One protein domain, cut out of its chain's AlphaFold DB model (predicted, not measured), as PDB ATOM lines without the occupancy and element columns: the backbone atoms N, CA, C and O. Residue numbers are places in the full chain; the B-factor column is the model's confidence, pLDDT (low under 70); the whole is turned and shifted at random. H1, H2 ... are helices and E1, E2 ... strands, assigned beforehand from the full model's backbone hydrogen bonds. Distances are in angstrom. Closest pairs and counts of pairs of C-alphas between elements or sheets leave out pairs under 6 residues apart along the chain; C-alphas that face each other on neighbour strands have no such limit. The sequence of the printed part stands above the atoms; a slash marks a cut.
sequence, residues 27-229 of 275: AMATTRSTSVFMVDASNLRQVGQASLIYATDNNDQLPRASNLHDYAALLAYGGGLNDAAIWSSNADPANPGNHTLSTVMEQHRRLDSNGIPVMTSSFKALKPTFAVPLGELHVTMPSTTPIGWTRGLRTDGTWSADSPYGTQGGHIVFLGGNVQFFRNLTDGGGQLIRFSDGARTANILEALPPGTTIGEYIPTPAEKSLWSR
ATOM      1  N   ALA A  27     169.834  79.507 131.455       44.34
ATOM      2  CA  ALA A  27     168.929  80.578 131.021       44.34
ATOM      3  C   ALA A  27     169.669  81.759 130.348       44.34
ATOM      4  O   ALA A  27     169.089  82.508 129.560       44.34
ATOM      5  N   MET A  28     170.970  81.923 130.610       39.28
ATOM      6  CA  MET A  28     171.781  83.013 130.047       39.28
ATOM      7  C   MET A  28     172.187  82.799 128.578       39.28
ATOM      8  O   MET A  28     172.524  83.760 127.890       39.28
ATOM      9  N   ALA A  29     172.165  81.565 128.066       35.81
ATOM     10  CA  ALA A  29     172.616  81.281 126.700       35.81
ATOM     11  C   ALA A  29     171.560  81.613 125.626       35.81
ATOM     12  O   ALA A  29     171.909  82.098 124.550       35.81
ATOM     13  N   THR A  30     170.271  81.395 125.907       44.72
ATOM     14  CA  THR A  30     169.157  81.675 124.975       44.72
ATOM     15  C   THR A  30     168.706  83.140 124.996       44.72
ATOM     16  O   THR A  30     168.191  83.656 124.001       44.72
ATOM     17  N   THR A  31     168.937  83.837 126.110       50.50
ATOM     18  CA  THR A  31     168.643  85.268 126.269       50.50
ATOM     19  C   THR A  31     169.602  86.143 125.463       50.50
ATOM     20  O   THR A  31     169.156  87.102 124.842       50.50
ATOM     21  N   ARG A  32     170.890  85.773 125.382       54.09
ATOM     22  CA  ARG A  32     171.914  86.543 124.651       54.09
ATOM     23  C   ARG A  32     171.696  86.606 123.140       54.09
ATOM     24  O   ARG A  32     171.964  87.643 122.544       54.09
ATOM     25  N   SER A  33     171.232  85.534 122.490       58.25
ATOM     26  CA  SER A  33     170.979  85.596 121.043       58.25
ATOM     27  C   SER A  33     169.742  86.438 120.739       58.25
ATOM     28  O   SER A  33     169.811  87.336 119.908       58.25
ATOM     29  N   THR A  34     168.651  86.219 121.478       66.44
ATOM     30  CA  THR A  34     167.405  86.994 121.363       66.44
ATOM     31  C   THR A  34     167.637  88.487 121.616       66.44
ATOM     32  O   THR A  34     167.114  89.316 120.875       66.44
ATOM     33  N   SER A  35     168.479  88.844 122.594       74.75
ATOM     34  CA  SER A  35     168.781  90.246 122.891       74.75
ATOM     35  C   SER A  35     169.505  90.958 121.750       74.75
ATOM     36  O   SER A  35     169.210  92.120 121.511       74.75
ATOM     37  N   VAL A  36     170.407  90.289 121.017       84.38
ATOM     38  CA  VAL A  36     171.114  90.931 119.890       84.38
ATOM     39  C   VAL A  36     170.140  91.285 118.766       84.38
ATOM     40  O   VAL A  36     170.136  92.422 118.311       84.38
ATOM     41  N   PHE A  37     169.240  90.372 118.388       86.56
ATOM     42  CA  PHE A  37     168.220  90.672 117.375       86.56
ATOM     43  C   PHE A  37     167.292  91.815 117.804       86.56
ATOM     44  O   PHE A  37     166.959  92.671 116.990       86.56
ATOM     45  N   MET A  38     166.892  91.854 119.080       88.12
ATOM     46  CA  MET A  38     166.054  92.934 119.613       88.12
ATOM     47  C   MET A  38     166.779  94.286 119.630       88.12
ATOM     48  O   MET A  38     166.166  95.302 119.297       88.12
ATOM     49  N   VAL A  39     168.067  94.305 119.995       91.75
ATOM     50  CA  VAL A  39     168.905  95.513 119.948       91.75
ATOM     51  C   VAL A  39     169.021  96.007 118.514       91.75
ATOM     52  O   VAL A  39     168.749  97.173 118.259       91.75
ATOM     53  N   ASP A  40     169.310  95.123 117.564       94.19
ATOM     54  CA  ASP A  40     169.439  95.509 116.161       94.19
ATOM     55  C   ASP A  40     168.116  96.009 115.570       94.19
ATOM     56  O   ASP A  40     168.104  96.988 114.828       94.19
ATOM     57  N   ALA A  41     166.984  95.392 115.926       95.88
ATOM     58  CA  ALA A  41     165.663  95.886 115.538       95.88
ATOM     59  C   ALA A  41     165.385  97.283 116.119       95.88
ATOM     60  O   ALA A  41     164.755  98.115 115.466       95.88
ATOM     61  N   SER A  42     165.848  97.549 117.343       96.44
ATOM     62  CA  SER A  42     165.765  98.870 117.970       96.44
ATOM     63  C   SER A  42     166.672  99.888 117.278       96.44
ATOM     64  O   SER A  42     166.228 100.991 116.972       96.44
ATOM     65  N   ASN A  43     167.915  99.517 116.974       96.88
ATOM     66  CA  ASN A  43     168.872 100.356 116.255       96.88
ATOM     67  C   ASN A  43     168.347 100.716 114.861       96.88
ATOM     68  O   ASN A  43     168.319 101.887 114.493       96.88
ATOM     69  N   LEU A  44     167.827  99.736 114.118       97.94
ATOM     70  CA  LEU A  44     167.232  99.973 112.806       97.94
ATOM     71  C   LEU A  44     165.976 100.856 112.890       97.94
ATOM     72  O   LEU A  44     165.759 101.708 112.028       97.94
ATOM     73  N   ARG A  45     165.168 100.720 113.952       98.06
ATOM     74  CA  ARG A  45     164.058 101.650 114.213       98.06
ATOM     75  C   ARG A  45     164.560 103.075 114.430       98.06
ATOM     76  O   ARG A  45     163.967 103.991 113.875       98.06
ATOM     77  N   GLN A  46     165.633 103.260 115.202       97.81
ATOM     78  CA  GLN A  46     166.234 104.579 115.431       97.81
ATOM     79  C   GLN A  46     166.747 105.199 114.125       97.81
ATOM     80  O   GLN A  46     166.527 106.386 113.903       97.81
ATOM     81  N   VAL A  47     167.333 104.404 113.220       98.12
ATOM     82  CA  VAL A  47     167.683 104.853 111.857       98.12
ATOM     83  C   VAL A  47     166.441 105.337 111.103       98.12
ATOM     84  O   VAL A  47     166.451 106.433 110.540       98.12
ATOM     85  N   GLY A  48     165.350 104.565 111.131       97.88
ATOM     86  CA  GLY A  48     164.086 104.960 110.505       97.88
ATOM     87  C   GLY A  48     163.508 106.253 111.090       97.88
ATOM     88  O   GLY A  48     163.158 107.165 110.348       97.88
ATOM     89  N   GLN A  49     163.480 106.381 112.417       97.75
ATOM     90  CA  GLN A  49     163.005 107.585 113.108       97.75
ATOM     91  C   GLN A  49     163.862 108.811 112.790       97.75
ATOM     92  O   GLN A  49     163.318 109.860 112.463       97.75
ATOM     93  N   ALA A  50     165.187 108.678 112.823       98.12
ATOM     94  CA  ALA A  50     166.097 109.758 112.458       98.12
ATOM     95  C   ALA A  50     165.916 110.196 110.999       98.12
ATOM     96  O   ALA A  50     166.029 111.381 110.702       98.12
ATOM     97  N   SER A  51     165.589 109.262 110.101       97.88
ATOM     98  CA  SER A  51     165.288 109.568 108.697       97.88
ATOM     99  C   SER A  51     164.009 110.397 108.555       97.88
ATOM    100  O   SER A  51     163.970 111.324 107.752       97.88
ATOM    101  N   LEU A  52     162.986 110.113 109.368       96.75
ATOM    102  CA  LEU A  52     161.751 110.904 109.414       96.75
ATOM    103  C   LEU A  52     161.961 112.287 110.055       96.75
ATOM    104  O   LEU A  52     161.410 113.276 109.578       96.75
ATOM    105  N   ILE A  53     162.786 112.373 111.105       97.06
ATOM    106  CA  ILE A  53     163.177 113.655 111.714       97.06
ATOM    107  C   ILE A  53     163.922 114.505 110.685       97.06
ATOM    108  O   ILE A  53     163.536 115.642 110.447       97.06
ATOM    109  N   TYR A  54     164.921 113.927 110.008       97.25
ATOM    110  CA  TYR A  54     165.641 114.598 108.928       97.25
ATOM    111  C   TYR A  54     164.678 115.133 107.861       97.25
ATOM    112  O   TYR A  54     164.798 116.284 107.446       97.25
ATOM    113  N   ALA A  55     163.699 114.327 107.444       97.12
ATOM    114  CA  ALA A  55     162.744 114.713 106.414       97.12
ATOM    115  C   ALA A  55     161.897 115.938 106.792       97.12
ATOM    116  O   ALA A  55     161.596 116.747 105.916       97.12
ATOM    117  N   THR A  56     161.595 116.126 108.081       95.94
ATOM    118  CA  THR A  56     160.823 117.282 108.580       95.94
ATOM    119  C   THR A  56     161.480 118.613 108.195       95.94
ATOM    120  O   THR A  56     160.792 119.556 107.814       95.94
ATOM    121  N   ASP A  57     162.814 118.662 108.203       95.38
ATOM    122  CA  ASP A  57     163.587 119.861 107.858       95.38
ATOM    123  C   ASP A  57     164.039 119.887 106.384       95.38
ATOM    124  O   ASP A  57     164.655 120.851 105.929       95.38
ATOM    125  N   ASN A  58     163.747 118.831 105.615       95.81
ATOM    126  CA  ASN A  58     164.262 118.616 104.260       95.81
ATOM    127  C   ASN A  58     163.141 118.408 103.232       95.81
ATOM    128  O   ASN A  58     163.243 117.560 102.346       95.81
ATOM    129  N   ASN A  59     162.081 119.218 103.322       95.06
ATOM    130  CA  ASN A  59     160.925 119.172 102.418       95.06
ATOM    131  C   ASN A  59     160.312 117.768 102.326       95.06
ATOM    132  O   ASN A  59     160.085 117.270 101.223       95.06
ATOM    133  N   ASP A  60     160.114 117.119 103.476       96.50
ATOM    134  CA  ASP A  60     159.497 115.796 103.588       96.50
ATOM    135  C   ASP A  60     160.262 114.669 102.857       96.50
ATOM    136  O   ASP A  60     159.752 113.555 102.690       96.50
ATOM    137  N   GLN A  61     161.517 114.918 102.463       96.50
ATOM    138  CA  GLN A  61     162.383 113.949 101.793       96.50
ATOM    139  C   GLN A  61     163.347 113.286 102.770       96.50
ATOM    140  O   GLN A  61     164.041 113.941 103.548       96.50
ATOM    141  N   LEU A  62     163.452 111.962 102.669       96.88
ATOM    142  CA  LEU A  62     164.519 111.227 103.343       96.88
ATOM    143  C   LEU A  62     165.886 111.591 102.723       96.88
ATOM    144  O   LEU A  62     165.936 112.080 101.589       96.88
ATOM    145  N   PRO A  63     167.006 111.356 103.436       96.38
ATOM    146  CA  PRO A  63     168.319 111.758 102.949       96.38
ATOM    147  C   PRO A  63     168.642 111.182 101.565       96.38
ATOM    148  O   PRO A  63     168.571 109.974 101.330       96.38
ATOM    149  N   ARG A  64     169.055 112.065 100.655       94.94
ATOM    150  CA  ARG A  64     169.681 111.706  99.379       94.94
ATOM    151  C   ARG A  64     171.191 111.732  99.570       94.94
ATOM    152  O   ARG A  64     171.740 112.764  99.945       94.94
ATOM    153  N   ALA A  65     171.856 110.612  99.323       95.50
ATOM    154  CA  ALA A  65     173.284 110.464  99.592       95.50
ATOM    155  C   ALA A  65     173.964 109.601  98.528       95.50
ATOM    156  O   ALA A  65     173.330 108.778  97.876       95.50
ATOM    157  N   SER A  66     175.272 109.767  98.340       94.88
ATOM    158  CA  SER A  66     176.016 108.966  97.360       94.88
ATOM    159  C   SER A  66     176.370 107.571  97.876       94.88
ATOM    160  O   SER A  66     176.571 106.651  97.087       94.88
ATOM    161  N   ASN A  67     176.466 107.406  99.194       95.94
ATOM    162  CA  ASN A  67     176.755 106.136  99.847       95.94
ATOM    163  C   ASN A  67     176.148 106.100 101.261       95.94
ATOM    164  O   ASN A  67     175.634 107.098 101.772       95.94
ATOM    165  N   LEU A  68     176.219 104.930 101.895       97.06
ATOM    166  CA  LEU A  68     175.647 104.687 103.219       97.06
ATOM    167  C   LEU A  68     176.291 105.527 104.335       97.06
ATOM    168  O   LEU A  68     175.600 105.943 105.263       97.06
ATOM    169  N   HIS A  69     177.599 105.776 104.270       96.50
ATOM    170  CA  HIS A  69     178.295 106.569 105.283       96.50
ATOM    171  C   HIS A  69     177.861 108.035 105.224       96.50
ATOM    172  O   HIS A  69     177.582 108.621 106.267       96.50
ATOM    173  N   ASP A  70     177.695 108.592 104.024       97.12
ATOM    174  CA  ASP A  70     177.154 109.943 103.836       97.12
ATOM    175  C   ASP A  70     175.700 110.031 104.323       97.12
ATOM    176  O   ASP A  70     175.330 110.991 104.996       97.12
ATOM    177  N   TYR A  71     174.885 109.001 104.058       97.75
ATOM    178  CA  TYR A  71     173.521 108.911 104.591       97.75
ATOM    179  C   TYR A  71     173.518 108.967 106.124       97.75
ATOM    180  O   TYR A  71     172.785 109.750 106.730       97.75
ATOM    181  N   ALA A  72     174.380 108.179 106.769       97.69
ATOM    182  CA  ALA A  72     174.532 108.189 108.218       97.69
ATOM    183  C   ALA A  72     175.029 109.543 108.750       97.69
ATOM    184  O   ALA A  72     174.552 110.000 109.789       97.69
ATOM    185  N   ALA A  73     175.939 110.208 108.034       97.00
ATOM    186  CA  ALA A  73     176.416 111.543 108.380       97.00
ATOM    187  C   ALA A  73     175.281 112.579 108.338       97.00
ATOM    188  O   ALA A  73     175.125 113.356 109.281       97.00
ATOM    189  N   LEU A  74     174.435 112.545 107.303       97.00
ATOM    190  CA  LEU A  74     173.249 113.401 107.198       97.00
ATOM    191  C   LEU A  74     172.260 113.152 108.345       97.00
ATOM    192  O   LEU A  74     171.767 114.109 108.948       97.00
ATOM    193  N   LEU A  75     172.026 111.889 108.721       97.50
ATOM    194  CA  LEU A  75     171.208 111.559 109.892       97.50
ATOM    195  C   LEU A  75     171.832 112.026 111.206       97.50
ATOM    196  O   LEU A  75     171.112 112.452 112.104       97.50
ATOM    197  N   ALA A  76     173.152 111.980 111.338       96.81
ATOM    198  CA  ALA A  76     173.833 112.494 112.516       96.81
ATOM    199  C   ALA A  76     173.694 114.019 112.642       96.81
ATOM    200  O   ALA A  76     173.551 114.538 113.753       96.81
ATOM    201  N   TYR A  77     173.703 114.728 111.512       95.19
ATOM    202  CA  TYR A  77     173.600 116.182 111.458       95.19
ATOM    203  C   TYR A  77     172.168 116.692 111.634       95.19
ATOM    204  O   TYR A  77     171.934 117.492 112.540       95.19
ATOM    205  N   GLY A  78     171.235 116.222 110.800       93.62
ATOM    206  CA  GLY A  78     169.842 116.690 110.764       93.62
ATOM    207  C   GLY A  78     168.846 115.773 111.477       93.62
ATOM    208  O   GLY A  78     167.870 116.245 112.039       93.62
ATOM    209  N   GLY A  79     169.103 114.463 111.520       92.75
ATOM    210  CA  GLY A  79     168.236 113.488 112.204       92.75
ATOM    211  C   GLY A  79     168.570 113.257 113.686       92.75
ATOM    212  O   GLY A  79     167.877 112.501 114.361       92.75
ATOM    213  N   GLY A  80     169.653 113.858 114.193       93.44
ATOM    214  CA  GLY A  80     170.138 113.694 115.570       93.44
ATOM    215  C   GLY A  80     170.824 112.354 115.882       93.44
ATOM    216  O   GLY A  80     171.225 112.131 117.024       93.44
ATOM    217  N   LEU A  81     171.010 111.470 114.897       96.12
ATOM    218  CA  LEU A  81     171.550 110.117 115.086       96.12
ATOM    219  C   LEU A  81     173.083 110.082 115.026       96.12
ATOM    220  O   LEU A  81     173.675 109.493 114.123       96.12
ATOM    221  N   ASN A  82     173.743 110.754 115.967       95.94
ATOM    222  CA  ASN A  82     175.205 110.867 115.959       95.94
ATOM    223  C   ASN A  82     175.935 109.696 116.645       95.94
ATOM    224  O   ASN A  82     177.156 109.740 116.750       95.94
ATOM    225  N   ASP A  83     175.234 108.664 117.114       94.50
ATOM    226  CA  ASP A  83     175.853 107.480 117.722       94.50
ATOM    227  C   ASP A  83     176.278 106.466 116.644       94.50
ATOM    228  O   ASP A  83     175.454 105.910 115.914       94.50
ATOM    229  N   ALA A  84     177.585 106.214 116.550       94.00
ATOM    230  CA  ALA A  84     178.154 105.284 115.579       94.00
ATOM    231  C   ALA A  84     177.847 103.809 115.900       94.00
ATOM    232  O   ALA A  84     177.820 102.985 114.984       94.00
ATOM    233  N   ALA A  85     177.590 103.461 117.168       92.31
ATOM    234  CA  ALA A  85     177.323 102.083 117.577       92.31
ATOM    235  C   ALA A  85     176.027 101.533 116.965       92.31
ATOM    236  O   ALA A  85     175.941 100.335 116.687       92.31
ATOM    237  N   ILE A  86     175.061 102.413 116.674       94.38
ATOM    238  CA  ILE A  86     173.769 102.074 116.058       94.38
ATOM    239  C   ILE A  86     173.947 101.385 114.701       94.38
ATOM    240  O   ILE A  86     173.144 100.533 114.344       94.38
ATOM    241  N   TRP A  87     175.014 101.687 113.963       95.19
ATOM    242  CA  TRP A  87     175.267 101.129 112.630       95.19
ATOM    243  C   TRP A  87     175.939  99.751 112.645       95.19
ATOM    244  O   TRP A  87     176.226  99.195 111.583       95.19
ATOM    245  N   SER A  88     176.192  99.193 113.828       92.25
ATOM    246  CA  SER A  88     176.890  97.923 114.016       92.25
ATOM    247  C   SER A  88     176.073  96.949 114.862       92.25
ATOM    248  O   SER A  88     175.355  97.353 115.774       92.25
ATOM    249  N   SER A  89     176.210  95.656 114.575       90.94
ATOM    250  CA  SER A  89     175.628  94.579 115.376       90.94
ATOM    251  C   SER A  89     176.705  93.657 115.928       90.94
ATOM    252  O   SER A  89     177.638  93.273 115.226       90.94
ATOM    253  N   ASN A  90     176.502  93.196 117.162       87.88
ATOM    254  CA  ASN A  90     177.323  92.147 117.770       87.88
ATOM    255  C   ASN A  90     177.161  90.773 117.085       87.88
ATOM    256  O   ASN A  90     177.965  89.875 117.327       87.88
ATOM    257  N   ALA A  91     176.118  90.575 116.268       87.38
ATOM    258  CA  ALA A  91     175.951  89.371 115.450       87.38
ATOM    259  C   ALA A  91     176.708  89.448 114.113       87.38
ATOM    260  O   ALA A  91     176.908  88.414 113.463       87.38
ATOM    261  N   ASP A  92     177.104  90.652 113.687       90.62
ATOM    262  CA  ASP A  92     177.774  90.874 112.412       90.62
ATOM    263  C   ASP A  92     179.279  90.580 112.540       90.62
ATOM    264  O   ASP A  92     179.961  91.199 113.358       90.62
ATOM    265  N   PRO A  93     179.867  89.680 111.737       88.69
ATOM    266  CA  PRO A  93     181.265  89.323 111.860       88.69
ATOM    267  C   PRO A  93     182.161  90.337 111.156       88.69
ATOM    268  O   PRO A  93     183.382  90.207 111.202       88.69
ATOM    269  N   ALA A  94     181.559  91.307 110.461       88.25
ATOM    270  CA  ALA A  94     182.261  92.357 109.756       88.25
ATOM    271  C   ALA A  94     183.075  93.241 110.709       88.25
ATOM    272  O   ALA A  94     184.122  93.751 110.308       88.25
ATOM    273  N   ASN A  95     182.633  93.350 111.967       84.00
ATOM    274  CA  ASN A  95     183.243  94.180 113.002       84.00
ATOM    275  C   ASN A  95     183.457  93.348 114.290       84.00
ATOM    276  O   ASN A  95     182.734  93.530 115.274       84.00
ATOM    277  N   PRO A  96     184.389  92.373 114.297       66.31
ATOM    278  CA  PRO A  96     184.558  91.460 115.420       66.31
ATOM    279  C   PRO A  96     185.208  92.171 116.618       66.31
ATOM    280  O   PRO A  96     186.427  92.233 116.726       66.31
ATOM    281  N   GLY A  97     184.379  92.649 117.551       59.47
ATOM    282  CA  GLY A  97     184.790  93.079 118.890       59.47
ATOM    283  C   GLY A  97     185.241  94.541 119.025       59.47
ATOM    284  O   GLY A  97     186.158  95.001 118.360       59.47
ATOM    285  N   ASN A  98     184.596  95.231 119.974       50.44
ATOM    286  CA  ASN A  98     184.997  96.453 120.684       50.44
ATOM    287  C   ASN A  98     185.741  97.531 119.873       50.44
ATOM    288  O   ASN A  98     186.841  97.958 120.225       50.44
ATOM    289  N   HIS A  99     185.098  98.038 118.828       54.66
ATOM    290  CA  HIS A  99     185.392  99.395 118.394       54.66
ATOM    291  C   HIS A  99     184.829 100.343 119.458       54.66
ATOM    292  O   HIS A  99     183.641 100.269 119.771       54.66
ATOM    293  N   THR A 100     185.649 101.245 120.005       63.50
ATOM    294  CA  THR A 100     185.142 102.412 120.741       63.50
ATOM    295  C   THR A 100     184.470 103.340 119.726       63.50
ATOM    296  O   THR A 100     185.028 104.350 119.299       63.50
ATOM    297  N   LEU A 101     183.297 102.929 119.244       75.88
ATOM    298  CA  LEU A 101     182.441 103.732 118.389       75.88
ATOM    299  C   LEU A 101     181.851 104.802 119.292       75.88
ATOM    300  O   LEU A 101     181.119 104.503 120.227       75.88
ATOM    301  N   SER A 102     182.268 106.040 119.058       82.81
ATOM    302  CA  SER A 102     181.752 107.184 119.794       82.81
ATOM    303  C   SER A 102     180.708 107.882 118.942       82.81
ATOM    304  O   SER A 102     179.517 107.773 119.201       82.81
ATOM    305  N   THR A 103     181.151 108.571 117.894       93.19
ATOM    306  CA  THR A 103     180.282 109.437 117.105       93.19
ATOM    307  C   THR A 103     180.484 109.244 115.613       93.19
ATOM    308  O   THR A 103     181.581 108.906 115.155       93.19
ATOM    309  N   VAL A 104     179.408 109.455 114.855       94.31
ATOM    310  CA  VAL A 104     179.431 109.458 113.388       94.31
ATOM    311  C   VAL A 104     180.242 110.655 112.888       94.31
ATOM    312  O   VAL A 104     181.162 110.492 112.088       94.31
ATOM    313  N   MET A 105     179.940 111.851 113.397       94.62
ATOM    314  CA  MET A 105     180.559 113.116 112.985       94.62
ATOM    315  C   MET A 105     181.714 113.544 113.891       94.62
ATOM    316  O   MET A 105     181.723 113.272 115.090       94.62
ATOM    317  N   GLU A 106     182.644 114.320 113.336       91.19
ATOM    318  CA  GLU A 106     183.626 115.067 114.126       91.19
ATOM    319  C   GLU A 106     182.948 116.130 115.020       91.19
ATOM    320  O   GLU A 106     181.916 116.709 114.669       91.19
ATOM    321  N   GLN A 107     183.564 116.443 116.169       80.06
ATOM    322  CA  GLN A 107     183.000 117.308 117.223       80.06
ATOM    323  C   GLN A 107     182.507 118.684 116.732       80.06
ATOM    324  O   GLN A 107     181.554 119.231 117.282       80.06
ATOM    325  N   HIS A 108     183.124 119.238 115.686       78.25
ATOM    326  CA  HIS A 108     182.827 120.582 115.186       78.25
ATOM    327  C   HIS A 108     181.678 120.640 114.166       78.25
ATOM    328  O   HIS A 108     181.428 121.714 113.625       78.25
ATOM    329  N   ARG A 109     180.999 119.515 113.869       82.38
ATOM    330  CA  ARG A 109     179.900 119.426 112.875       82.38
ATOM    331  C   ARG A 109     180.223 120.115 111.540       82.38
ATOM    332  O   ARG A 109     179.366 120.729 110.908       82.38
ATOM    333  N   ARG A 110     181.490 120.046 111.133       90.88
ATOM    334  CA  ARG A 110     181.975 120.649 109.893       90.88
ATOM    335  C   ARG A 110     181.371 119.909 108.703       90.88
ATOM    336  O   ARG A 110     181.286 118.685 108.737       90.88
ATOM    337  N   LEU A 111     181.011 120.646 107.658       92.50
ATOM    338  CA  LEU A 111     180.626 120.084 106.366       92.50
ATOM    339  C   LEU A 111     181.836 120.072 105.421       92.50
ATOM    340  O   LEU A 111     182.733 120.914 105.530       92.50
ATOM    341  N   ASP A 112     181.886 119.100 104.518       91.06
ATOM    342  CA  ASP A 112     182.826 119.091 103.402       91.06
ATOM    343  C   ASP A 112     182.342 119.979 102.239       91.06
ATOM    344  O   ASP A 112     181.340 120.689 102.341       91.06
ATOM    345  N   SER A 113     183.072 119.971 101.120       89.44
ATOM    346  CA  SER A 113     182.734 120.771  99.936       89.44
ATOM    347  C   SER A 113     181.397 120.397  99.290       89.44
ATOM    348  O   SER A 113     180.863 121.190  98.520       89.44
ATOM    349  N   ASN A 114     180.866 119.210  99.587       88.25
ATOM    350  CA  ASN A 114     179.614 118.698  99.040       88.25
ATOM    351  C   ASN A 114     178.446 118.879 100.024       88.25
ATOM    352  O   ASN A 114     177.349 118.390  99.766       88.25
ATOM    353  N   GLY A 115     178.670 119.565 101.151       90.62
ATOM    354  CA  GLY A 115     177.662 119.742 102.194       90.62
ATOM    355  C   GLY A 115     177.446 118.500 103.062       90.62
ATOM    356  O   GLY A 115     176.477 118.463 103.816       90.62
ATOM    357  N   ILE A 116     178.329 117.495 102.990       94.00
ATOM    358  CA  ILE A 116     178.231 116.283 103.808       94.00
ATOM    359  C   ILE A 116     178.991 116.486 105.125       94.00
ATOM    360  O   ILE A 116     180.126 116.976 105.119       94.00
ATOM    361  N   PRO A 117     178.410 116.117 106.280       94.75
ATOM    362  CA  PRO A 117     179.103 116.208 107.557       94.75
ATOM    363  C   PRO A 117     180.363 115.346 107.596       94.75
ATOM    364  O   PRO A 117     180.364 114.168 107.239       94.75
ATOM    365  N   VAL A 118     181.456 115.933 108.073       94.88
ATOM    366  CA  VAL A 118     182.747 115.254 108.142       94.88
ATOM    367  C   VAL A 118     182.706 114.197 109.239       94.88
ATOM    368  O   VAL A 118     182.492 114.490 110.417       94.88
ATOM    369  N   MET A 119     182.930 112.951 108.830       94.56
ATOM    370  CA  MET A 119     182.870 111.782 109.701       94.56
ATOM    371  C   MET A 119     184.195 111.477 110.394       94.56
ATOM    372  O   MET A 119     185.271 111.672 109.819       94.56
ATOM    373  N   THR A 120     184.100 110.877 111.579       92.94
ATOM    374  CA  THR A 120     185.254 110.326 112.298       92.94
ATOM    375  C   THR A 120     185.907 109.184 111.510       92.94
ATOM    376  O   THR A 120     185.260 108.452 110.756       92.94
ATOM    377  N   SER A 121     187.217 108.990 111.686       90.88
ATOM    378  CA  SER A 121     187.948 107.894 111.032       90.88
ATOM    379  C   SER A 121     187.468 106.511 111.484       90.88
ATOM    380  O   SER A 121     187.423 105.587 110.671       90.88
ATOM    381  N   SER A 122     187.060 106.372 112.749       89.69
ATOM    382  CA  SER A 122     186.497 105.131 113.289       89.69
ATOM    383  C   SER A 122     185.168 104.772 112.630       89.69
ATOM    384  O   SER A 122     184.966 103.607 112.296       89.69
ATOM    385  N   PHE A 123     184.296 105.752 112.372       92.75
ATOM    386  CA  PHE A 123     183.049 105.504 111.653       92.75
ATOM    387  C   PHE A 123     183.281 105.185 110.170       92.75
ATOM    388  O   PHE A 123     182.678 104.256 109.644       92.75
ATOM    389  N   LYS A 124     184.214 105.872 109.497       92.75
ATOM    390  CA  LYS A 124     184.574 105.551 108.099       92.75
ATOM    391  C   LYS A 124     185.107 104.125 107.930       92.75
ATOM    392  O   LYS A 124     184.887 103.509 106.894       92.75
ATOM    393  N   ALA A 125     185.815 103.608 108.936       91.19
ATOM    394  CA  ALA A 125     186.333 102.241 108.938       91.19
ATOM    395  C   ALA A 125     185.270 101.184 109.287       91.19
ATOM    396  O   ALA A 125     185.505  99.992 109.073       91.19
ATOM    397  N   LEU A 126     184.121 101.602 109.829       92.25
ATOM    398  CA  LEU A 126     183.027 100.704 110.170       92.25
ATOM    399  C   LEU A 126     182.432 100.098 108.898       92.25
ATOM    400  O   LEU A 126     182.256 100.792 107.894       92.25
ATOM    401  N   LYS A 127     182.073  98.815 108.970       94.25
ATOM    402  CA  LYS A 127     181.311  98.106 107.937       94.25
ATOM    403  C   LYS A 127     179.863  97.990 108.413       94.25
ATOM    404  O   LYS A 127     179.594  97.116 109.238       94.25
ATOM    405  N   PRO A 128     178.945  98.874 107.989       95.25
ATOM    406  CA  PRO A 128     177.622  98.918 108.590       95.25
ATOM    407  C   PRO A 128     176.825  97.625 108.398       95.25
ATOM    408  O   PRO A 128     176.884  96.980 107.352       95.25
ATOM    409  N   THR A 129     176.036  97.282 109.412       95.44
ATOM    410  CA  THR A 129     175.166  96.096 109.438       95.44
ATOM    411  C   THR A 129     173.888  96.291 108.616       95.44
ATOM    412  O   THR A 129     173.281  95.319 108.152       95.44
ATOM    413  N   PHE A 130     173.468  97.539 108.427       97.62
ATOM    414  CA  PHE A 130     172.229  97.890 107.742       97.62
ATOM    415  C   PHE A 130     172.482  98.431 106.337       97.62
ATOM    416  O   PHE A 130     173.564  98.914 106.018       97.62
ATOM    417  N   ALA A 131     171.448  98.341 105.516       98.38
ATOM    418  CA  ALA A 131     171.325  98.932 104.202       98.38
ATOM    419  C   ALA A 131     170.152  99.918 104.214       98.38
ATOM    420  O   ALA A 131     169.187  99.729 104.961       98.38
ATOM    421  N   VAL A 132     170.235 100.960 103.393       98.44
ATOM    422  CA  VAL A 132     169.215 102.012 103.287       98.44
ATOM    423  C   VAL A 132     168.999 102.394 101.822       98.44
ATOM    424  O   VAL A 132     169.916 102.247 101.008       98.44
ATOM    425  N   PRO A 133     167.813 102.896 101.455       97.69
ATOM    426  CA  PRO A 133     167.640 103.570 100.179       97.69
ATOM    427  C   PRO A 133     168.332 104.943 100.214       97.69
ATOM    428  O   PRO A 133     168.228 105.674 101.195       97.69
ATOM    429  N   LEU A 134     169.032 105.307  99.141       96.81
ATOM    430  CA  LEU A 134     169.849 106.526  99.047       96.81
ATOM    431  C   LEU A 134     169.163 107.679  98.293       96.81
ATOM    432  O   LEU A 134     169.826 108.571  97.760       96.81
ATOM    433  N   GLY A 135     167.833 107.676  98.237       92.19
ATOM    434  CA  GLY A 135     167.069 108.761  97.635       92.19
ATOM    435  C   GLY A 135     165.700 108.352  97.119       92.19
ATOM    436  O   GLY A 135     165.316 107.185  97.172       92.19
ATOM    437  N   GLU A 136     164.983 109.347  96.599       94.19
ATOM    438  CA  GLU A 136     163.628 109.247  96.037       94.19
ATOM    439  C   GLU A 136     162.523 108.883  97.034       94.19
ATOM    440  O   GLU A 136     161.392 108.669  96.619       94.19
ATOM    441  N   LEU A 137     162.803 108.860  98.343       96.81
ATOM    442  CA  LEU A 137     161.797 108.587  99.370       96.81
ATOM    443  C   LEU A 137     161.228 109.871  99.980       96.81
ATOM    444  O   LEU A 137     161.962 110.808 100.299       96.81
ATOM    445  N   HIS A 138     159.914 109.859 100.201       96.12
ATOM    446  CA  HIS A 138     159.146 110.954 100.788       96.12
ATOM    447  C   HIS A 138     158.235 110.430 101.903       96.12
ATOM    448  O   HIS A 138     157.724 109.313 101.801       96.12
ATOM    449  N   VAL A 139     157.973 111.223 102.944       95.62
ATOM    450  CA  VAL A 139     157.151 110.773 104.092       95.62
ATOM    451  C   VAL A 139     155.682 110.513 103.737       95.62
ATOM    452  O   VAL A 139     154.986 109.814 104.466       95.62
ATOM    453  N   THR A 140     155.204 111.032 102.603       95.50
ATOM    454  CA  THR A 140     153.834 110.801 102.100       95.50
ATOM    455  C   THR A 140     153.675 109.481 101.345       95.50
ATOM    456  O   THR A 140     152.589 109.188 100.841       95.50
ATOM    457  N   MET A 141     154.750 108.707 101.190       95.94
ATOM    458  CA  MET A 141     154.687 107.386 100.572       95.94
ATOM    459  C   MET A 141     153.916 106.394 101.458       95.94
ATOM    460  O   MET A 141     153.678 106.665 102.638       95.94
ATOM    461  N   PRO A 142     153.495 105.235 100.919       96.19
ATOM    462  CA  PRO A 142     152.809 104.227 101.714       96.19
ATOM    463  C   PRO A 142     153.600 103.831 102.966       96.19
ATOM    464  O   PRO A 142     154.816 103.649 102.931       96.19
ATOM    465  N   SER A 143     152.900 103.595 104.077       96.25
ATOM    466  CA  SER A 143     153.530 103.170 105.336       96.25
ATOM    467  C   SER A 143     154.264 101.828 105.224       96.25
ATOM    468  O   SER A 143     155.080 101.503 106.082       96.25
ATOM    469  N   THR A 144     153.983 101.050 104.174       96.00
ATOM    470  CA  THR A 144     154.629  99.777 103.830       96.00
ATOM    471  C   THR A 144     155.900  99.937 102.992       96.00
ATOM    472  O   THR A 144     156.481  98.925 102.604       96.00
ATOM    473  N   THR A 145     156.336 101.159 102.673       97.94
ATOM    474  CA  THR A 145     157.583 101.398 101.934       97.94
ATOM    475  C   THR A 145     158.791 101.099 102.831       97.94
ATOM    476  O   THR A 145     158.893 101.679 103.915       97.94
ATOM    477  N   PRO A 146     159.709 100.200 102.432       98.25
ATOM    478  CA  PRO A 146     160.929  99.927 103.189       98.25
ATOM    479  C   PRO A 146     161.855 101.149 103.216       98.25
ATOM    480  O   PRO A 146     162.137 101.726 102.170       98.25
ATOM    481  N   ILE A 147     162.363 101.516 104.395       98.06
ATOM    482  CA  ILE A 147     163.291 102.655 104.572       98.06
ATOM    483  C   ILE A 147     164.646 102.238 105.170       98.06
ATOM    484  O   ILE A 147     165.514 103.070 105.405       98.06
ATOM    485  N   GLY A 148     164.842 100.942 105.408       98.50
ATOM    486  CA  GLY A 148     166.108 100.359 105.844       98.50
ATOM    487  C   GLY A 148     165.965  98.873 106.162       98.50
ATOM    488  O   GLY A 148     164.875  98.399 106.484       98.50
ATOM    489  N   TRP A 149     167.049  98.109 106.055       98.62
ATOM    490  CA  TRP A 149     167.035  96.665 106.307       98.62
ATOM    491  C   TRP A 149     168.407  96.120 106.700       98.62
ATOM    492  O   TRP A 149     169.426  96.789 106.577       98.62
ATOM    493  N   THR A 150     168.461  94.884 107.190       97.88
ATOM    494  CA  THR A 150     169.722  94.157 107.410       97.88
ATOM    495  C   THR A 150     170.420  93.872 106.074       97.88
ATOM    496  O   THR A 150     169.784  93.324 105.171       97.88
ATOM    497  N   ARG A 151     171.723  94.182 105.952       97.12
ATOM    498  CA  ARG A 151     172.487  94.032 104.695       97.12
ATOM    499  C   ARG A 151     172.493  92.598 104.151       97.12
ATOM    500  O   ARG A 151     172.376  91.622 104.908       97.12
ATOM    501  N   GLY A 152     172.735  92.471 102.847       96.31
ATOM    502  CA  GLY A 152     172.828  91.176 102.164       96.31
ATOM    503  C   GLY A 152     171.480  90.586 101.742       96.31
ATOM    504  O   GLY A 152     171.410  89.396 101.433       96.31
ATOM    505  N   LEU A 153     170.412  91.392 101.735       98.00
ATOM    506  CA  LEU A 153     169.134  91.020 101.133       98.00
ATOM    507  C   LEU A 153     169.275  90.993  99.606       98.00
ATOM    508  O   LEU A 153     169.664  91.982  98.992       98.00
ATOM    509  N   ARG A 154     168.955  89.857  98.991       96.81
ATOM    510  CA  ARG A 154     169.025  89.654  97.542       96.81
ATOM    511  C   ARG A 154     167.683  89.969  96.879       96.81
ATOM    512  O   ARG A 154     166.634  89.950  97.520       96.81
ATOM    513  N   THR A 155     167.704  90.191  95.567       95.88
ATOM    514  CA  THR A 155     166.497  90.454  94.761       95.88
ATOM    515  C   THR A 155     165.546  89.256  94.675       95.88
ATOM    516  O   THR A 155     164.382  89.431  94.339       95.88
ATOM    517  N   ASP A 156     166.015  88.050  95.011       96.06
ATOM    518  CA  ASP A 156     165.185  86.846  95.147       96.06
ATOM    519  C   ASP A 156     164.417  86.783  96.484       96.06
ATOM    520  O   ASP A 156     163.695  85.821  96.739       96.06
ATOM    521  N   GLY A 157     164.573  87.793  97.349       96.88
ATOM    522  CA  GLY A 157     163.899  87.885  98.639       96.88
ATOM    523  C   GLY A 157     164.561  87.103  99.768       96.88
ATOM    524  O   GLY A 157     163.948  86.898 100.813       96.88
ATOM    525  N   THR A 158     165.796  86.638  99.602       97.25
ATOM    526  CA  THR A 158     166.517  85.900 100.649       97.25
ATOM    527  C   THR A 158     167.782  86.630 101.095       97.25
ATOM    528  O   THR A 158     168.386  87.382 100.329       97.25
ATOM    529  N   TRP A 159     168.222  86.384 102.331       96.62
ATOM    530  CA  TRP A 159     169.489  86.918 102.837       96.62
ATOM    531  C   TRP A 159     170.666  86.011 102.483       96.62
ATOM    532  O   TRP A 159     170.580  84.781 102.560       96.62
ATOM    533  N   SER A 160     171.781  86.627 102.096       95.81
ATOM    534  CA  SER A 160     173.020  85.930 101.774       95.81
ATOM    535  C   SER A 160     173.665  85.292 103.012       95.81
ATOM    536  O   SER A 160     173.458  85.714 104.150       95.81
ATOM    537  N   ALA A 161     174.500  84.270 102.806       94.50
ATOM    538  CA  ALA A 161     175.195  83.593 103.906       94.50
ATOM    539  C   ALA A 161     176.177  84.513 104.660       94.50
ATOM    540  O   ALA A 161     176.438  84.300 105.844       94.50
ATOM    541  N   ASP A 162     176.689  85.553 104.003       93.81
ATOM    542  CA  ASP A 162     177.572  86.559 104.591       93.81
ATOM    543  C   ASP A 162     176.822  87.696 105.312       93.81
ATOM    544  O   ASP A 162     177.470  88.529 105.949       93.81
ATOM    545  N   SER A 163     175.484  87.726 105.268       94.75
ATOM    546  CA  SER A 163     174.633  88.677 106.003       94.75
ATOM    547  C   SER A 163     174.891  88.635 107.525       94.75
ATOM    548  O   SER A 163     175.342  87.604 108.029       94.75
ATOM    549  N   PRO A 164     174.608  89.698 108.306       93.06
ATOM    550  CA  PRO A 164     174.755  89.727 109.768       93.06
ATOM    551  C   PRO A 164     174.095  88.566 110.524       93.06
ATOM    552  O   PRO A 164     174.579  88.164 111.581       93.06
ATOM    553  N   TYR A 165     173.046  87.961 109.969       92.94
ATOM    554  CA  TYR A 165     172.383  86.795 110.568       92.94
ATOM    555  C   TYR A 165     172.546  85.515 109.738       92.94
ATOM    556  O   TYR A 165     171.941  84.482 110.048       92.94
ATOM    557  N   GLY A 166     173.390  85.564 108.704       92.50
ATOM    558  CA  GLY A 166     173.491  84.543 107.670       92.50
ATOM    559  C   GLY A 166     172.158  84.344 106.951       92.50
ATOM    560  O   GLY A 166     171.377  85.273 106.774       92.50
ATOM    561  N   THR A 167     171.848  83.098 106.603       93.19
ATOM    562  CA  THR A 167     170.606  82.737 105.900       93.19
ATOM    563  C   THR A 167     169.371  82.663 106.806       93.19
ATOM    564  O   THR A 167     168.320  82.193 106.377       93.19
ATOM    565  N   GLN A 168     169.470  83.084 108.074       92.62
ATOM    566  CA  GLN A 168     168.338  83.040 109.008       92.62
ATOM    567  C   GLN A 168     167.272  84.103 108.707       92.62
ATOM    568  O   GLN A 168     166.135  83.940 109.159       92.62
ATOM    569  N   GLY A 169     167.643  85.167 107.987       94.44
ATOM    570  CA  GLY A 169     166.767  86.279 107.634       94.44
ATOM    571  C   GLY A 169     167.357  87.646 107.975       94.44
ATOM    572  O   GLY A 169     168.562  87.769 108.186       94.44
ATOM    573  N   GLY A 170     166.499  88.658 108.080       96.19
ATOM    574  CA  GLY A 170     166.876  90.029 108.411       96.19
ATOM    575  C   GLY A 170     165.708  90.883 108.883       96.19
ATOM    576  O   GLY A 170     164.542  90.504 108.765       96.19
ATOM    577  N   HIS A 171     166.035  92.043 109.445       97.81
ATOM    578  CA  HIS A 171     165.051  93.057 109.804       97.81
ATOM    579  C   HIS A 171     164.802  93.999 108.631       97.81
ATOM    580  O   HIS A 171     165.724  94.303 107.875       97.81
ATOM    581  N   ILE A 172     163.574  94.496 108.523       98.69
ATOM    582  CA  ILE A 172     163.194  95.602 107.642       98.69
ATOM    583  C   ILE A 172     162.429  96.619 108.485       98.69
ATOM    584  O   ILE A 172     161.509  96.244 109.218       98.69
ATOM    585  N   VAL A 173     162.824  97.888 108.396       98.62
ATOM    586  CA  VAL A 173     162.055  99.025 108.902       98.62
ATOM    587  C   VAL A 173     161.274  99.644 107.755       98.62
ATOM    588  O   VAL A 173     161.791  99.835 106.653       98.62
ATOM    589  N   PHE A 174     160.014  99.949 108.025       98.50
ATOM    590  CA  PHE A 174     159.114 100.571 107.069       98.50
ATOM    591  C   PHE A 174     158.839 102.019 107.449       98.50
ATOM    592  O   PHE A 174     159.011 102.411 108.605       98.50
ATOM    593  N   LEU A 175     158.375 102.804 106.482       97.44
ATOM    594  CA  LEU A 175     158.036 104.212 106.669       97.44
ATOM    595  C   LEU A 175     157.002 104.433 107.783       97.44
ATOM    596  O   LEU A 175     157.074 105.422 108.501       97.44
ATOM    597  N   GLY A 176     156.105 103.465 108.006       94.75
ATOM    598  CA  GLY A 176     155.174 103.455 109.139       94.75
ATOM    599  C   GLY A 176     155.821 103.291 110.523       94.75
ATOM    600  O   GLY A 176     155.111 103.261 111.525       94.75
ATOM    601  N   GLY A 177     157.147 103.148 110.609       91.88
ATOM    602  CA  GLY A 177     157.910 103.036 111.857       91.88
ATOM    603  C   GLY A 177     157.951 101.629 112.466       91.88
ATOM    604  O   GLY A 177     158.669 101.389 113.444       91.88
ATOM    605  N   ASN A 178     157.217 100.669 111.900       94.75
ATOM    606  CA  ASN A 178     157.307  99.274 112.307       94.75
ATOM    607  C   ASN A 178     158.601  98.635 111.782       94.75
ATOM    608  O   ASN A 178     159.044  98.892 110.665       94.75
ATOM    609  N   VAL A 179     159.179  97.762 112.607       97.75
ATOM    610  CA  VAL A 179     160.324  96.920 112.246       97.75
ATOM    611  C   VAL A 179     159.882  95.477 112.350       97.75
ATOM    612  O   VAL A 179     159.316  95.085 113.373       97.75
ATOM    613  N   GLN A 180     160.139  94.695 111.311       95.94
ATOM    614  CA  GLN A 180     159.759  93.291 111.262       95.94
ATOM    615  C   GLN A 180     160.944  92.430 110.845       95.94
ATOM    616  O   GLN A 180     161.736  92.816 109.990       95.94
ATOM    617  N   PHE A 181     161.053  91.260 111.471       95.25
ATOM    618  CA  PHE A 181     161.994  90.230 111.060       95.25
ATOM    619  C   PHE A 181     161.356  89.314 110.013       95.25
ATOM    620  O   PHE A 181     160.248  88.812 110.216       95.25
ATOM    621  N   PHE A 182     162.090  89.041 108.941       95.75
ATOM    622  CA  PHE A 182     161.697  88.148 107.859       95.75
ATOM    623  C   PHE A 182     162.744  87.056 107.692       95.75
ATOM    624  O   PHE A 182     163.932  87.349 107.607       95.75
ATOM    625  N   ARG A 183     162.316  85.788 107.623       94.62
ATOM    626  CA  ARG A 183     163.226  84.665 107.315       94.62
ATOM    627  C   ARG A 183     163.654  84.684 105.847       94.62
ATOM    628  O   ARG A 183     164.799  84.402 105.516       94.62
ATOM    629  N   ASN A 184     162.698  85.002 104.990       95.56
ATOM    630  CA  ASN A 184     162.800  85.284 103.566       95.56
ATOM    631  C   ASN A 184     161.608  86.202 103.222       95.56
ATOM    632  O   ASN A 184     160.799  86.458 104.105       95.56
ATOM    633  N   LEU A 185     161.491  86.670 101.982       97.50
ATOM    634  CA  LEU A 185     160.384  87.500 101.489       97.50
ATOM    635  C   LEU A 185     159.521  86.794 100.433       97.50
ATOM    636  O   LEU A 185     158.643  87.417  99.845       97.50
ATOM    637  N   THR A 186     159.785  85.516 100.163       95.81
ATOM    638  CA  THR A 186     159.122  84.707  99.125       95.81
ATOM    639  C   THR A 186     157.783  84.120  99.567       95.81
ATOM    640  O   THR A 186     156.963  83.745  98.724       95.81
ATOM    641  N   ASP A 187     157.536  84.055 100.877       90.50
ATOM    642  CA  ASP A 187     156.313  83.480 101.431       90.50
ATOM    643  C   ASP A 187     155.060  84.182 100.865       90.50
ATOM    644  O   ASP A 187     154.979  85.409 100.796       90.50
ATOM    645  N   GLY A 188     154.051  83.400 100.460       85.31
ATOM    646  CA  GLY A 188     152.756  83.934 100.016       85.31
ATOM    647  C   GLY A 188     152.801  84.799  98.747       85.31
ATOM    648  O   GLY A 188     151.939  85.669  98.589       85.31
ATOM    649  N   GLY A 189     153.791  84.569  97.873       84.69
ATOM    650  CA  GLY A 189     153.976  85.291  96.608       84.69
ATOM    651  C   GLY A 189     154.724  86.622  96.741       84.69
ATOM    652  O   GLY A 189     154.754  87.393  95.788       84.69
ATOM    653  N   GLY A 190     155.301  86.902  97.911       93.12
ATOM    654  CA  GLY A 190     155.940  88.176  98.219       93.12
ATOM    655  C   GLY A 190     155.417  88.759  99.525       93.12
ATOM    656  O   GLY A 190     154.207  88.789  99.761       93.12
ATOM    657  N   GLN A 191     156.322  89.248 100.365       96.31
ATOM    658  CA  GLN A 191     155.978  89.885 101.642       96.31
ATOM    659  C   GLN A 191     156.148  91.406 101.635       96.31
ATOM    660  O   GLN A 191     155.809  92.063 102.617       96.31
ATOM    661  N   LEU A 192     156.637  91.968 100.528       97.56
ATOM    662  CA  LEU A 192     156.676  93.404 100.281       97.56
ATOM    663  C   LEU A 192     155.587  93.805  99.286       97.56
ATOM    664  O   LEU A 192     155.006  92.963  98.599       97.56
ATOM    665  N   ILE A 193     155.338  95.108  99.201       97.75
ATOM    666  CA  ILE A 193     154.401  95.709  98.254       97.75
ATOM    667  C   ILE A 193     155.207  96.421  97.173       97.75
ATOM    668  O   ILE A 193     156.020  97.287  97.487       97.75
ATOM    669  N   ARG A 194     154.992  96.046  95.913       96.81
ATOM    670  CA  ARG A 194     155.616  96.671  94.753       96.81
ATOM    671  C   ARG A 194     155.134  98.110  94.628       96.81
ATOM    672  O   ARG A 194     153.934  98.379  94.656       96.81
ATOM    673  N   PHE A 195     156.073  99.023  94.433       95.38
ATOM    674  CA  PHE A 195     155.812 100.453  94.384       95.38
ATOM    675  C   PHE A 195     154.948 100.861  93.181       95.38
ATOM    676  O   PHE A 195     154.118 101.756  93.293       95.38
ATOM    677  N   SER A 196     155.121 100.203  92.031       94.38
ATOM    678  CA  SER A 196     154.467 100.597  90.777       94.38
ATOM    679  C   SER A 196     152.970 100.287  90.711       94.38
ATOM    680  O   SER A 196     152.227 101.039  90.089       94.38
ATOM    681  N   ASP A 197     152.534  99.164  91.285       94.75
ATOM    682  CA  ASP A 197     151.174  98.633  91.101       94.75
ATOM    683  C   ASP A 197     150.527  98.091  92.386       94.75
ATOM    684  O   ASP A 197     149.380  97.645  92.357       94.75
ATOM    685  N   GLY A 198     151.235  98.119  93.520       95.81
ATOM    686  CA  GLY A 198     150.728  97.628  94.798       95.81
ATOM    687  C   GLY A 198     150.642  96.101  94.911       95.81
ATOM    688  O   GLY A 198     150.126  95.596  95.910       95.81
ATOM    689  N   ALA A 199     151.130  95.344  93.925       97.06
ATOM    690  CA  ALA A 199     151.138  93.890  94.004       97.06
ATOM    691  C   ALA A 199     152.197  93.387  94.996       97.06
ATOM    692  O   ALA A 199     153.118  94.101  95.387       97.06
ATOM    693  N   ARG A 200     152.090  92.123  95.408       97.25
ATOM    694  CA  ARG A 200     153.103  91.507  96.273       97.25
ATOM    695  C   ARG A 200     154.402  91.263  95.508       97.25
ATOM    696  O   ARG A 200     154.376  90.876  94.342       97.25
ATOM    697  N   THR A 201     155.530  91.461  96.182       97.81
ATOM    698  CA  THR A 201     156.862  91.164  95.646       97.81
ATOM    699  C   THR A 201     157.807  90.677  96.744       97.81
ATOM    700  O   THR A 201     157.640  90.990  97.924       97.81
ATOM    701  N   ALA A 202     158.796  89.876  96.353       97.75
ATOM    702  CA  ALA A 202     159.918  89.479  97.202       97.75
ATOM    703  C   ALA A 202     161.166  90.347  96.943       97.75
ATOM    704  O   ALA A 202     162.128  90.301  97.706       97.75
ATOM    705  N   ASN A 203     161.151  91.139  95.869       97.12
ATOM    706  CA  ASN A 203     162.281  91.928  95.419       97.12
ATOM    707  C   ASN A 203     162.262  93.312  96.080       97.12
ATOM    708  O   ASN A 203     161.363  94.116  95.834       97.12
ATOM    709  N   ILE A 204     163.278  93.609  96.893       97.25
ATOM    710  CA  ILE A 204     163.386  94.896  97.593       97.25
ATOM    711  C   ILE A 204     163.423  96.089  96.630       97.25
ATOM    712  O   ILE A 204     162.846  97.124  96.935       97.25
ATOM    713  N   LEU A 205     164.022  95.935  95.443       96.00
ATOM    714  CA  LEU A 205     164.104  97.007  94.444       96.00
ATOM    715  C   LEU A 205     162.738  97.356  93.850       96.00
ATOM    716  O   LEU A 205     162.499  98.502  93.494       96.00
ATOM    717  N   GLU A 206     161.834  96.383  93.762       96.94
ATOM    718  CA  GLU A 206     160.464  96.606  93.294       96.94
ATOM    719  C   GLU A 206     159.598  97.297  94.350       96.94
ATOM    720  O   GLU A 206     158.609  97.936  94.002       96.94
ATOM    721  N   ALA A 207     159.945  97.165  95.632       97.38
ATOM    722  CA  ALA A 207     159.236  97.803  96.739       97.38
ATOM    723  C   ALA A 207     159.649  99.268  96.968       97.38
ATOM    724  O   ALA A 207     159.062  99.954  97.809       97.38
ATOM    725  N   LEU A 208     160.657  99.742  96.234       97.38
ATOM    726  CA  LEU A 208     161.180 101.100  96.308       97.38
ATOM    727  C   LEU A 208     160.714 101.939  95.107       97.38
ATOM    728  O   LEU A 208     160.403 101.386  94.046       97.38
ATOM    729  N   PRO A 209     160.674 103.273  95.251       95.75
ATOM    730  CA  PRO A 209     160.446 104.176  94.131       95.75
ATOM    731  C   PRO A 209     161.436 103.935  92.976       95.75
ATOM    732  O   PRO A 209     162.618 103.656  93.212       95.75
ATOM    733  N   PRO A 210     161.006 104.069  91.707       93.06
ATOM    734  CA  PRO A 210     161.920 104.023  90.573       93.06
ATOM    735  C   PRO A 210     163.034 105.066  90.706       93.06
ATOM    736  O   PRO A 210     162.775 106.222  91.026       93.06
ATOM    737  N   GLY A 211     164.274 104.664  90.424       90.75
ATOM    738  CA  GLY A 211     165.449 105.536  90.543       90.75
ATOM    739  C   GLY A 211     166.125 105.510  91.917       90.75
ATOM    740  O   GLY A 211     167.247 105.999  92.031       90.75
ATOM    741  N   THR A 212     165.520 104.883  92.933       95.31
ATOM    742  CA  THR A 212     166.187 104.657  94.220       95.31
ATOM    743  C   THR A 212     167.395 103.731  94.054       95.31
ATOM    744  O   THR A 212     167.301 102.637  93.495       95.31
ATOM    745  N   THR A 213     168.537 104.146  94.601       95.56
ATOM    746  CA  THR A 213     169.735 103.312  94.739       95.56
ATOM    747  C   THR A 213     169.843 102.757  96.159       95.56
ATOM    748  O   THR A 213     169.324 103.342  97.111       95.56
ATOM    749  N   ILE A 214     170.502 101.607  96.315       97.00
ATOM    750  CA  ILE A 214     170.740 100.994  97.627       97.00
ATOM    751  C   ILE A 214     172.127 101.389  98.125       97.00
ATOM    752  O   ILE A 214     173.129 101.177  97.443       97.00
ATOM    753  N   GLY A 215     172.172 101.909  99.346       97.19
ATOM    754  CA  GLY A 215     173.387 102.107 100.114       97.19
ATOM    755  C   GLY A 215     173.580 100.946 101.066       97.19
ATOM    756  O   GLY A 215     172.870 100.834 102.062       97.19
ATOM    757  N   GLU A 216     174.554 100.094 100.779       96.56
ATOM    758  CA  GLU A 216     174.965  99.024 101.678       96.56
ATOM    759  C   GLU A 216     176.476  98.805 101.608       96.56
ATOM    760  O   GLU A 216     177.130  99.141 100.617       96.56
ATOM    761  N   TYR A 217     177.040  98.213 102.659       95.88
ATOM    762  CA  TYR A 217     178.406  97.716 102.589       95.88
ATOM    763  C   TYR A 217     178.452  96.424 101.771       95.88
ATOM    764  O   TYR A 217     177.863  95.416 102.165       95.88
ATOM    765  N   ILE A 218     179.196  96.443 100.662       94.25
ATOM    766  CA  ILE A 218     179.405  95.277  99.801       94.25
ATOM    767  C   ILE A 218     180.681  94.549 100.231       94.25
ATOM    768  O   ILE A 218     181.776  95.086 100.040       94.25
ATOM    769  N   PRO A 219     180.590  93.319 100.768       93.62
ATOM    770  CA  PRO A 219     181.776  92.619 101.244       93.62
ATOM    771  C   PRO A 219     182.651  92.144 100.086       93.62
ATOM    772  O   PRO A 219     182.156  91.703  99.043       93.62
ATOM    773  N   THR A 220     183.963  92.177 100.286       95.31
ATOM    774  CA  THR A 220     184.932  91.613  99.341       95.31
ATOM    775  C   THR A 220     184.761  90.090  99.219       95.31
ATOM    776  O   THR A 220     184.238  89.445 100.132       95.31
ATOM    777  N   PRO A 221     185.230  89.449  98.131       95.06
ATOM    778  CA  PRO A 221     185.152  87.991  97.994       95.06
ATOM    779  C   PRO A 221     185.791  87.221  99.163       95.06
ATOM    780  O   PRO A 221     185.264  86.193  99.594       95.06
ATOM    781  N   ALA A 222     186.896  87.743  99.709       93.38
ATOM    782  CA  ALA A 222     187.560  87.173 100.877       93.38
ATOM    783  C   ALA A 222     186.667  87.254 102.126       93.38
ATOM    784  O   ALA A 222     186.465  86.248 102.807       93.38
ATOM    785  N   GLU A 223     186.069  88.417 102.387       94.12
ATOM    786  CA  GLU A 223     185.139  88.615 103.502       94.12
ATOM    787  C   GLU A 223     183.893  87.750 103.373       94.12
ATOM    788  O   GLU A 223     183.534  87.076 104.333       94.12
ATOM    789  N   LYS A 224     183.282  87.671 102.182       93.50
ATOM    790  CA  LYS A 224     182.127  86.791 101.943       93.50
ATOM    791  C   LYS A 224     182.442  85.349 102.326       93.50
ATOM    792  O   LYS A 224     181.652  84.710 103.021       93.50
ATOM    793  N   SER A 225     183.604  84.843 101.907       92.06
ATOM    794  CA  SER A 225     184.050  83.483 102.229       92.06
ATOM    795  C   SER A 225     184.246  83.276 103.734       92.06
ATOM    796  O   SER A 225     183.838  82.241 104.265       92.06
ATOM    797  N   LEU A 226     184.828  84.259 104.430       91.81
ATOM    798  CA  LEU A 226     185.050  84.205 105.878       91.81
ATOM    799  C   LEU A 226     183.730  84.277 106.661       91.81
ATOM    800  O   LEU A 226     183.454  83.416 107.497       91.81
ATOM    801  N   TRP A 227     182.885  85.259 106.358       92.06
ATOM    802  CA  TRP A 227     181.658  85.551 107.102       92.06
ATOM    803  C   TRP A 227     180.562  84.515 106.891       92.06
ATOM    804  O   TRP A 227     179.765  84.273 107.799       92.06
ATOM    805  N   SER A 228     180.545  83.861 105.727       89.81
ATOM    806  CA  SER A 228     179.609  82.765 105.443       89.81
ATOM    807  C   SER A 228     179.873  81.518 106.291       89.81
ATOM    808  O   SER A 228     178.987  80.684 106.448       89.81
ATOM    809  N   ARG A 229     181.090  81.365 106.832       87.69
ATOM    810  CA  ARG A 229     181.490  80.200 107.642       87.69
ATOM    811  C   ARG A 229     181.374  80.448 109.143       87.69
ATOM    812  O   ARG A 229     181.479  79.502 109.922       87.69
TER     813      ARG A 229
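Overview. This is residues 27 to 229 of the 275 residues of an uncharacterized protein of Opitutaceae bacterium TAV5 (UniProt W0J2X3). With little regular structure, the long helix H1 covers one face of a small sheet, the antiparallel meander E1-E2-E3-E4, amid long loops. H1's residues 27 to 32 stick out. There are 203 printed residues with five named helices and four strands: H1-H4, E1-E4, H5. Mixed in class, it is compact: radius of gyration of the C-alphas 16.4 A, spans 49 by 43 by 35 A.

Arrangement. H1, residues 27-57, touches H2, 68-77, and H3, 84-87, here with the C-alphas of Asn 43 and Ile 86 closest, 5.2 A. H1 is on the sheet of E1, 130-133, E2, 146-150, E3, 170-174, and E4, 179-182, at a height of 9.3 A. N 131 and O 149, 2.8 A apart, are within hydrogen-bond range. Every O i to N i+4 pair of H2, H4, 121-125, and H5, 221-227, is too; H1 has 22 of 27.

Along the chain. H1 runs 45.9 A from (168.929, 80.578, 131.021); H5 ends at (181.658, 85.551, 107.102).

Size, cuts and confidence. The link E4 to H5 is long; residues 27-34 and 96-100 have pLDDT under 70.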